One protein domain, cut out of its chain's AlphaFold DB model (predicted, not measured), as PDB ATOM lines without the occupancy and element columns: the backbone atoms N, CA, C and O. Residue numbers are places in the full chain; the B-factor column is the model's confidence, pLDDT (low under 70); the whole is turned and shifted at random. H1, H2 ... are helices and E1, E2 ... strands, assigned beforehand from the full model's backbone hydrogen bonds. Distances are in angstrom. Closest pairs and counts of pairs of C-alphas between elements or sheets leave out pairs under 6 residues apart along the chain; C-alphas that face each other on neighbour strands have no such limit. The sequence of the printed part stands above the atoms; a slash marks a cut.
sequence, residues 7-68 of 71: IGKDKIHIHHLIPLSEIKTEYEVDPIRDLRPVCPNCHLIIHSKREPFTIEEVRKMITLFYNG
ATOM      1  N   ILE A   7      -4.138 -20.255  34.103       93.69
ATOM      2  CA  ILE A   7      -5.520 -19.795  33.866       93.69
ATOM      3  C   ILE A   7      -5.832 -18.457  34.555       93.69
ATOM      4  O   ILE A   7      -6.761 -17.755  34.163       93.69
ATOM      5  N   GLY A   8      -5.053 -18.089  35.577       90.44
ATOM      6  CA  GLY A   8      -5.166 -16.809  36.270       90.44
ATOM      7  C   GLY A   8      -4.344 -15.683  35.640       90.44
ATOM      8  O   GLY A   8      -4.229 -14.625  36.261       90.44
ATOM      9  N   LYS A   9      -3.708 -15.910  34.487       91.56
ATOM     10  CA  LYS A   9      -2.976 -14.878  33.749       91.56
ATOM     11  C   LYS A   9      -3.950 -13.841  33.183       91.56
ATOM     12  O   LYS A   9      -5.024 -14.195  32.703       91.56
ATOM     13  N   ASP A  10      -3.592 -12.564  33.302       90.06
ATOM     14  CA  ASP A  10      -4.368 -11.417  32.803       90.06
ATOM     15  C   ASP A  10      -5.815 -11.324  33.347       90.06
ATOM     16  O   ASP A  10      -6.668 -10.650  32.778       90.06
ATOM     17  N   LYS A  11      -6.114 -11.987  34.477       91.62
ATOM     18  CA  LYS A  11      -7.435 -11.966  35.146       91.62
ATOM     19  C   LYS A  11      -7.526 -10.959  36.298       91.62
ATOM     20  O   LYS A  11      -8.368 -11.116  37.179       91.62
ATOM     21  N   ILE A  12      -6.643  -9.962  36.342       93.31
ATOM     22  CA  ILE A  12      -6.623  -8.924  37.380       93.31
ATOM     23  C   ILE A  12      -7.199  -7.621  36.820       93.31
ATOM     24  O   ILE A  12      -6.922  -7.259  35.682       93.31
ATOM     25  N   HIS A  13      -8.019  -6.927  37.603       95.75
ATOM     26  CA  HIS A  13      -8.565  -5.623  37.241       95.75
ATOM     27  C   HIS A  13      -7.743  -4.512  37.892       95.75
ATOM     28  O   HIS A  13      -7.233  -4.676  39.000       95.75
ATOM     29  N   ILE A  14      -7.646  -3.369  37.218       95.06
ATOM     30  CA  ILE A  14      -7.037  -2.155  37.762       95.06
ATOM     31  C   ILE A  14      -8.145  -1.258  38.310       95.06
ATOM     32  O   ILE A  14      -9.126  -0.982  37.621       95.06
ATOM     33  N   HIS A  15      -7.993  -0.832  39.560       95.25
ATOM     34  CA  HIS A  15      -8.945   0.013  40.268       95.25
ATOM     35  C   HIS A  15      -8.315   1.368  40.601       95.25
ATOM     36  O   HIS A  15      -7.198   1.399  41.112       95.25
ATOM     37  N   HIS A  16      -9.031   2.465  40.336       94.88
ATOM     38  CA  HIS A  16      -8.622   3.815  40.733       94.88
ATOM     39  C   HIS A  16      -9.007   4.061  42.191       94.88
ATOM     40  O   HIS A  16     -10.165   3.873  42.551       94.88
ATOM     41  N   LEU A  17      -8.049   4.492  43.012       93.12
ATOM     42  CA  LEU A  17      -8.274   4.796  44.426       93.12
ATOM     43  C   LEU A  17      -9.049   6.092  44.645       93.12
ATOM     44  O   LEU A  17      -9.788   6.203  45.618       93.12
ATOM     45  N   ILE A  18      -8.865   7.061  43.751       88.19
ATOM     46  CA  ILE A  18      -9.653   8.288  43.712       88.19
ATOM     47  C   ILE A  18     -10.734   8.083  42.647       88.19
ATOM     48  O   ILE A  18     -10.393   7.751  41.504       88.19
ATOM     49  N   PRO A  19     -12.025   8.249  42.977       87.69
ATOM     50  CA  PRO A  19     -13.087   8.138  41.992       87.69
ATOM     51  C   PRO A  19     -12.870   9.129  40.849       87.69
ATOM     52  O   PRO A  19     -12.752  10.331  41.070       87.69
ATOM     53  N   LEU A  20     -12.880   8.641  39.607       86.88
ATOM     54  CA  LEU A  20     -12.676   9.497  38.431       86.88
ATOM     55  C   LEU A  20     -13.694  10.646  38.350       86.88
ATOM     56  O   LEU A  20     -13.376  11.714  37.848       86.88
ATOM     57  N   SER A  21     -14.901  10.459  38.892       86.00
ATOM     58  CA  SER A  21     -15.925  11.508  38.987       86.00
ATOM     59  C   SER A  21     -15.527  12.700  39.863       86.00
ATOM     60  O   SER A  21     -16.099  13.780  39.724       86.00
ATOM     61  N   GLU A  22     -14.591  12.514  40.793       84.50
ATOM     62  CA  GLU A  22     -14.051  13.592  41.628       84.50
ATOM     63  C   GLU A  22     -12.944  14.366  40.911       84.50
ATOM     64  O   GLU A  22     -12.653  15.512  41.263       84.50
ATOM     65  N   ILE A  23     -12.366  13.772  39.867       84.88
ATOM     66  CA  ILE A  23     -11.272  14.350  39.108       84.88
ATOM     67  C   ILE A  23     -11.864  15.215  37.996       84.88
ATOM     68  O   ILE A  23     -12.291  14.749  36.946       84.88
ATOM     69  N   LYS A  24     -11.955  16.517  38.277       78.12
ATOM     70  CA  LYS A  24     -12.625  17.510  37.418       78.12
ATOM     71  C   LYS A  24     -11.729  18.096  36.323       78.12
ATOM     72  O   LYS A  24     -12.147  19.019  35.629       78.12
ATOM     73  N   THR A  25     -10.500  17.609  36.203       84.81
ATOM     74  CA  THR A  25      -9.490  18.098  35.261       84.81
ATOM     75  C   THR A  25      -8.751  16.920  34.644       84.81
ATOM     76  O   THR A  25      -8.765  15.818  35.189       84.81
ATOM     77  N   GLU A  26      -8.057  17.155  33.534       84.88
ATOM     78  CA  GLU A  26      -7.029  16.215  33.091       84.88
ATOM     79  C   GLU A  26      -5.970  16.067  34.193       84.88
ATOM     80  O   GLU A  26      -5.601  17.044  34.854       84.88
ATOM     81  N   TYR A  27      -5.525  14.836  34.426       88.00
ATOM     82  CA  TYR A  27      -4.449  14.530  35.360       88.00
ATOM     83  C   TYR A  27      -3.637  13.348  34.834       88.00
ATOM     84  O   TYR A  27      -4.166  12.459  34.162       88.00
ATOM     85  N   GLU A  28      -2.340  13.355  35.124       90.69
ATOM     86  CA  GLU A  28      -1.461  12.233  34.825       90.69
ATOM     87  C   GLU A  28      -1.620  11.171  35.914       90.69
ATOM     88  O   GLU A  28      -1.466  11.459  37.101       90.69
ATOM     89  N   VAL A  29      -1.964   9.950  35.504       92.00
ATOM     90  CA  VAL A  29      -2.162   8.826  36.421       92.00
ATOM     91  C   VAL A  29      -0.805   8.282  36.849       92.00
ATOM     92  O   VAL A  29      -0.050   7.794  36.007       92.00
ATOM     93  N   ASP A  30      -0.527   8.276  38.151       94.94
ATOM     94  CA  ASP A  30       0.595   7.538  38.727       94.94
ATOM     95  C   ASP A  30       0.127   6.109  39.072       94.94
ATOM     96  O   ASP A  30      -0.661   5.915  40.008       94.94
ATOM     97  N   PRO A  31       0.608   5.062  38.370       93.94
ATOM     98  CA  PRO A  31       0.133   3.697  38.587       93.94
ATOM     99  C   PRO A  31       0.414   3.134  39.986       93.94
ATOM    100  O   PRO A  31      -0.227   2.167  40.394       93.94
ATOM    101  N   ILE A  32       1.382   3.695  40.717       95.06
ATOM    102  CA  ILE A  32       1.750   3.262  42.069       95.06
ATOM    103  C   ILE A  32       0.877   3.978  43.100       95.06
ATOM    104  O   ILE A  32       0.406   3.361  44.062       95.06
ATOM    105  N   ARG A  33       0.669   5.285  42.921       93.75
ATOM    106  CA  ARG A  33      -0.076   6.109  43.879       93.75
ATOM    107  C   ARG A  33      -1.582   5.962  43.714       93.75
ATOM    108  O   ARG A  33      -2.268   5.817  44.724       93.75
ATOM    109  N   ASP A  34      -2.065   5.925  42.477       93.75
ATOM    110  CA  ASP A  34      -3.482   6.140  42.171       93.75
ATOM    111  C   ASP A  34      -4.238   4.847  41.878       93.75
ATOM    112  O   ASP A  34      -5.467   4.824  41.937       93.75
ATOM    113  N   LEU A  35      -3.525   3.762  41.571       95.81
ATOM    114  CA  LEU A  35      -4.126   2.513  41.118       95.81
ATOM    115  C   LEU A  35      -3.825   1.361  42.069       95.81
ATOM    116  O   LEU A  35      -2.757   1.287  42.674       95.81
ATOM    117  N   ARG A  36      -4.758   0.410  42.168       96.81
ATOM    118  CA  ARG A  36      -4.567  -0.869  42.859       96.81
ATOM    119  C   ARG A  36      -5.054  -2.034  41.992       96.81
ATOM    120  O   ARG A  36      -6.189  -2.004  41.518       96.81
ATOM    121  N   PRO A  37      -4.241  -3.088  41.805       94.94
ATOM    122  CA  PRO A  37      -4.716  -4.324  41.204       94.94
ATOM    123  C   PRO A  37      -5.648  -5.062  42.176       94.94
ATOM    124  O   PRO A  37      -5.293  -5.314  43.328       94.94
ATOM    125  N   VAL A  38      -6.831  -5.443  41.704       95.69
ATOM    126  CA  VAL A  38      -7.854  -6.180  42.462       95.69
ATOM    127  C   VAL A  38      -8.440  -7.302  41.604       95.69
ATOM    128  O   VAL A  38      -8.437  -7.225  40.377       95.69
ATOM    129  N   CYS A  39      -8.937  -8.380  42.216       93.38
ATOM    130  CA  CYS A  39      -9.602  -9.428  41.437       93.38
ATOM    131  C   CYS A  39     -10.978  -8.950  40.924       93.38
ATOM    132  O   CYS A  39     -11.548  -8.020  41.504       93.38
ATOM    133  N   PRO A  40     -11.548  -9.592  39.888       94.94
ATOM    134  CA  PRO A  40     -12.826  -9.179  39.306       94.94
ATOM    135  C   PRO A  40     -13.968  -9.117  40.326       94.94
ATOM    136  O   PRO A  40     -14.732  -8.156  40.339       94.94
ATOM    137  N   ASN A  41     -14.032 -10.089  41.240       95.44
ATOM    138  CA  ASN A  41     -15.070 -10.138  42.269       95.44
ATOM    139  C   ASN A  41     -14.899  -9.023  43.304       95.44
ATOM    140  O   ASN A  41     -15.867  -8.350  43.637       95.44
ATOM    141  N   CYS A  42     -13.674  -8.777  43.782       95.69
ATOM    142  CA  CYS A  42     -13.416  -7.654  44.682       95.69
ATOM    143  C   CYS A  42     -13.756  -6.325  44.007       95.69
ATOM    144  O   CYS A  42     -14.335  -5.461  44.652       95.69
ATOM    145  N   HIS A  43     -13.452  -6.173  42.713       97.44
ATOM    146  CA  HIS A  43     -13.786  -4.954  41.977       97.44
ATOM    147  C   HIS A  43     -15.302  -4.721  41.919       97.44
ATOM    148  O   HIS A  43     -15.758  -3.603  42.142       97.44
ATOM    149  N   LEU A  44     -16.081  -5.783  41.679       97.31
ATOM    150  CA  LEU A  44     -17.542  -5.723  41.695       97.31
ATOM    151  C   LEU A  44     -18.082  -5.315  43.073       97.31
ATOM    152  O   LEU A  44     -18.958  -4.460  43.150       97.31
ATOM    153  N   ILE A  45     -17.553  -5.903  44.152       97.12
ATOM    154  CA  ILE A  45     -17.977  -5.575  45.519       97.12
ATOM    155  C   ILE A  45     -17.623  -4.132  45.880       97.12
ATOM    156  O   ILE A  45     -18.469  -3.436  46.427       97.12
ATOM    157  N   ILE A  46     -16.422  -3.655  45.533       97.25
ATOM    158  CA  ILE A  46     -16.011  -2.261  45.771       97.25
ATOM    159  C   ILE A  46     -17.055  -1.283  45.212       97.25
ATOM    160  O   ILE A  46     -17.455  -0.356  45.911       97.25
ATOM    161  N   HIS A  47     -17.558  -1.537  44.001       96.62
ATOM    162  CA  HIS A  47     -18.528  -0.675  43.312       96.62
ATOM    163  C   HIS A  47     -19.996  -1.066  43.519       96.62
ATOM    164  O   HIS A  47     -20.867  -0.602  42.786       96.62
ATOM    165  N   SER A  48     -20.322  -1.905  44.505       96.38
ATOM    166  CA  SER A  48     -21.700  -2.379  44.698       96.38
ATOM    167  C   SER A  48     -22.637  -1.354  45.365       96.38
ATOM    168  O   SER A  48     -23.792  -1.671  45.646       96.38
ATOM    169  N   LYS A  49     -22.154  -0.142  45.660       93.81
ATOM    170  CA  LYS A  49     -22.924   1.003  46.171       93.81
ATOM    171  C   LYS A  49     -22.380   2.308  45.581       93.81
ATOM    172  O   LYS A  49     -21.274   2.338  45.054       93.81
ATOM    173  N   ARG A  50     -23.168   3.389  45.684       90.06
ATOM    174  CA  ARG A  50     -22.844   4.710  45.110       90.06
ATOM    175  C   ARG A  50     -21.501   5.264  45.595       90.06
ATOM    176  O   ARG A  50     -20.728   5.748  44.781       90.06
ATOM    177  N   GLU A  51     -21.273   5.223  46.902       92.25
ATOM    178  CA  GLU A  51     -19.989   5.540  47.531       92.25
ATOM    179  C   GLU A  51     -19.195   4.231  47.613       92.25
ATOM    180  O   GLU A  51     -19.620   3.372  48.389       92.25
ATOM    181  N   PRO A  52     -18.123   4.014  46.834       94.69
ATOM    182  CA  PRO A  52     -17.440   2.723  46.805       94.69
ATOM    183  C   PRO A  52     -16.953   2.279  48.190       94.69
ATOM    184  O   PRO A  52     -16.648   3.098  49.057       94.69
ATOM    185  N   PHE A  53     -16.875   0.970  48.426       95.75
ATOM    186  CA  PHE A  53     -16.152   0.478  49.599       95.75
ATOM    187  C   PHE A  53     -14.653   0.722  49.434       95.75
ATOM    188  O   PHE A  53     -14.082   0.507  48.366       95.75
ATOM    189  N   THR A  54     -13.995   1.087  50.525       95.06
ATOM    190  CA  THR A  54     -12.536   1.108  50.601       95.06
ATOM    191  C   THR A  54     -11.971  -0.309  50.495       95.06
ATOM    192  O   THR A  54     -12.619  -1.308  50.835       95.06
ATOM    193  N   ILE A  55     -10.716  -0.415  50.064       95.38
ATOM    194  CA  ILE A  55     -10.007  -1.699  50.005       95.38
ATOM    195  C   ILE A  55      -9.942  -2.332  51.400       95.38
ATOM    196  O   ILE A  55     -10.093  -3.545  51.542       95.38
ATOM    197  N   GLU A  56      -9.750  -1.524  52.438       95.44
ATOM    198  CA  GLU A  56      -9.684  -1.948  53.832       95.44
ATOM    199  C   GLU A  56     -11.014  -2.536  54.314       95.44
ATOM    200  O   GLU A  56     -11.011  -3.563  54.994       95.44
ATOM    201  N   GLU A  57     -12.148  -1.936  53.945       95.50
ATOM    202  CA  GLU A  57     -13.476  -2.482  54.247       95.50
ATOM    203  C   GLU A  57     -13.680  -3.847  53.586       95.50
ATOM    204  O   GLU A  57     -14.033  -4.809  54.270       95.50
ATOM    205  N   VAL A  58     -13.384  -3.971  52.287       95.50
ATOM    206  CA  VAL A  58     -13.525  -5.251  51.571       95.50
ATOM    207  C   VAL A  58     -12.575  -6.309  52.136       95.50
ATOM    208  O   VAL A  58     -12.963  -7.465  52.316       95.50
ATOM    209  N   ARG A  59     -11.341  -5.934  52.502       94.00
ATOM    210  CA  ARG A  59     -10.403  -6.847  53.176       94.00
ATOM    211  C   ARG A  59     -10.949  -7.333  54.513       94.00
ATOM    212  O   ARG A  59     -10.857  -8.527  54.783       94.00
ATOM    213  N   LYS A  60     -11.548  -6.453  55.323       94.69
ATOM    214  CA  LYS A  60     -12.186  -6.851  56.587       94.69
ATOM    215  C   LYS A  60     -13.315  -7.852  56.353       94.69
ATOM    216  O   LYS A  60     -13.365  -8.845  57.069       94.69
ATOM    217  N   MET A  61     -14.159  -7.647  55.338       92.50
ATOM    218  CA  MET A  61     -15.237  -8.589  55.001       92.50
ATOM    219  C   MET A  61     -14.692  -9.996  54.706       92.50
ATOM    220  O   MET A  61     -15.194 -10.988  55.228       92.50
ATOM    221  N   ILE A  62     -13.610 -10.077  53.927       89.25
ATOM    222  CA  ILE A  62     -12.943 -11.344  53.598       89.25
ATOM    223  C   ILE A  62     -12.326 -11.983  54.854       89.25
ATOM    224  O   ILE A  62     -12.495 -13.175  55.094       89.25
ATOM    225  N   THR A  63     -11.624 -11.210  55.685       88.75
ATOM    226  CA  THR A  63     -10.968 -11.732  56.897       88.75
ATOM    227  C   THR A  63     -11.969 -12.224  57.941       88.75
ATOM    228  O   THR A  63     -11.786 -13.301  58.500       88.75
ATOM    229  N   LEU A  64     -13.044 -11.476  58.187       79.19
ATOM    230  CA  LEU A  64     -14.105 -11.876  59.115       79.19
ATOM    231  C   LEU A  64     -14.773 -13.194  58.681       79.19
ATOM    232  O   LEU A  64     -15.144 -13.993  59.542       79.19
ATOM    233  N   PHE A  65     -14.888 -13.446  57.368       77.25
ATOM    234  CA  PHE A  65     -15.394 -14.717  56.838       77.25
ATOM    235  C   PHE A  65     -14.464 -15.874  57.218       77.25
ATOM    236  O   PHE A  65     -14.910 -16.869  57.783       77.25
ATOM    237  N   TYR A  66     -13.156 -15.717  56.998       76.50
ATOM    238  CA  TYR A  66     -12.176 -16.749  57.351       76.50
ATOM    239  C   TYR A  66     -12.023 -16.962  58.862       76.50
ATOM    240  O   TYR A  66     -11.674 -18.061  59.289       76.50
ATOM    241  N   ASN A  67     -12.332 -15.949  59.672       81.44
ATOM    242  CA  ASN A  67     -12.276 -16.028  61.131       81.44
ATOM    243  C   ASN A  67     -13.582 -16.542  61.769       81.44
ATOM    244  O   ASN A  67     -13.690 -16.559  62.995       81.44
ATOM    245  N   GLY A  68     -14.591 -16.922  60.973       69.69
ATOM    246  CA  GLY A  68     -15.877 -17.416  61.482       69.69
ATOM    247  C   GLY A  68     -16.702 -16.363  62.233       69.69
ATOM    248  O   GLY A  68     -17.549 -16.709  63.055       69.69
TER     249      GLY A  68
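What this domain is: This is residues 7 to 68 of the 71 residues of the protein "HNH endonuclease" of Syntrophomonadaceae bacterium (UniProt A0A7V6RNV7). A small two-stranded hairpin, E1 and E2, has short helix H1 beside E1, and longer helix H2 meets H1 steeply. Loop residues 20 to 28 and tail residues 63 to 68 stick out at opposite ends. The printed part has 62 residues, under half in named elements: E1, E2, H1, H2, mixed class, with the sheet E1 - E2 antiparallel. It is loose, radius of gyration of the C-alphas 13.5 A, spanning 44 by 30 by 18 A.

Where its parts are: Find C-alpha 13 at (-8.565, -5.623, 37.241), where E1, residues 13 to 16, begins. Next come E2, residues 35 to 38, and H1, residues 40 to 46, 10.0 A long. H2, residues 55 to 66, runs 16.9 A to C-alpha 66 at (-12.176, -16.749, 57.351).

How they stand to each other: In the hairpin E1 and E2, N 13 and O 38 are within hydrogen-bond range, 2.8 A. The closest C-alphas of E1 and H1, His 13 and Pro 40, are 5.9 A apart. H2 touches H1 with residues 55 to 58 alone; the closest C-alphas, Ile 46 and Val 58, are 7.0 A apart. Their tilt of 69.8 degrees is steep, only just short of about perpendicular, opposite ways. H2 is apart from both strands. In H1 and H2 every O i to N i+4 pair is within hydrogen-bond range.

The domain as a whole: The farthest C-alphas, Glu 26 and Gly 68, are 44.9 A apart. The printed part has no cut; the link E1 to E2 is long, 18 residues. Residue 68 has pLDDT under 70.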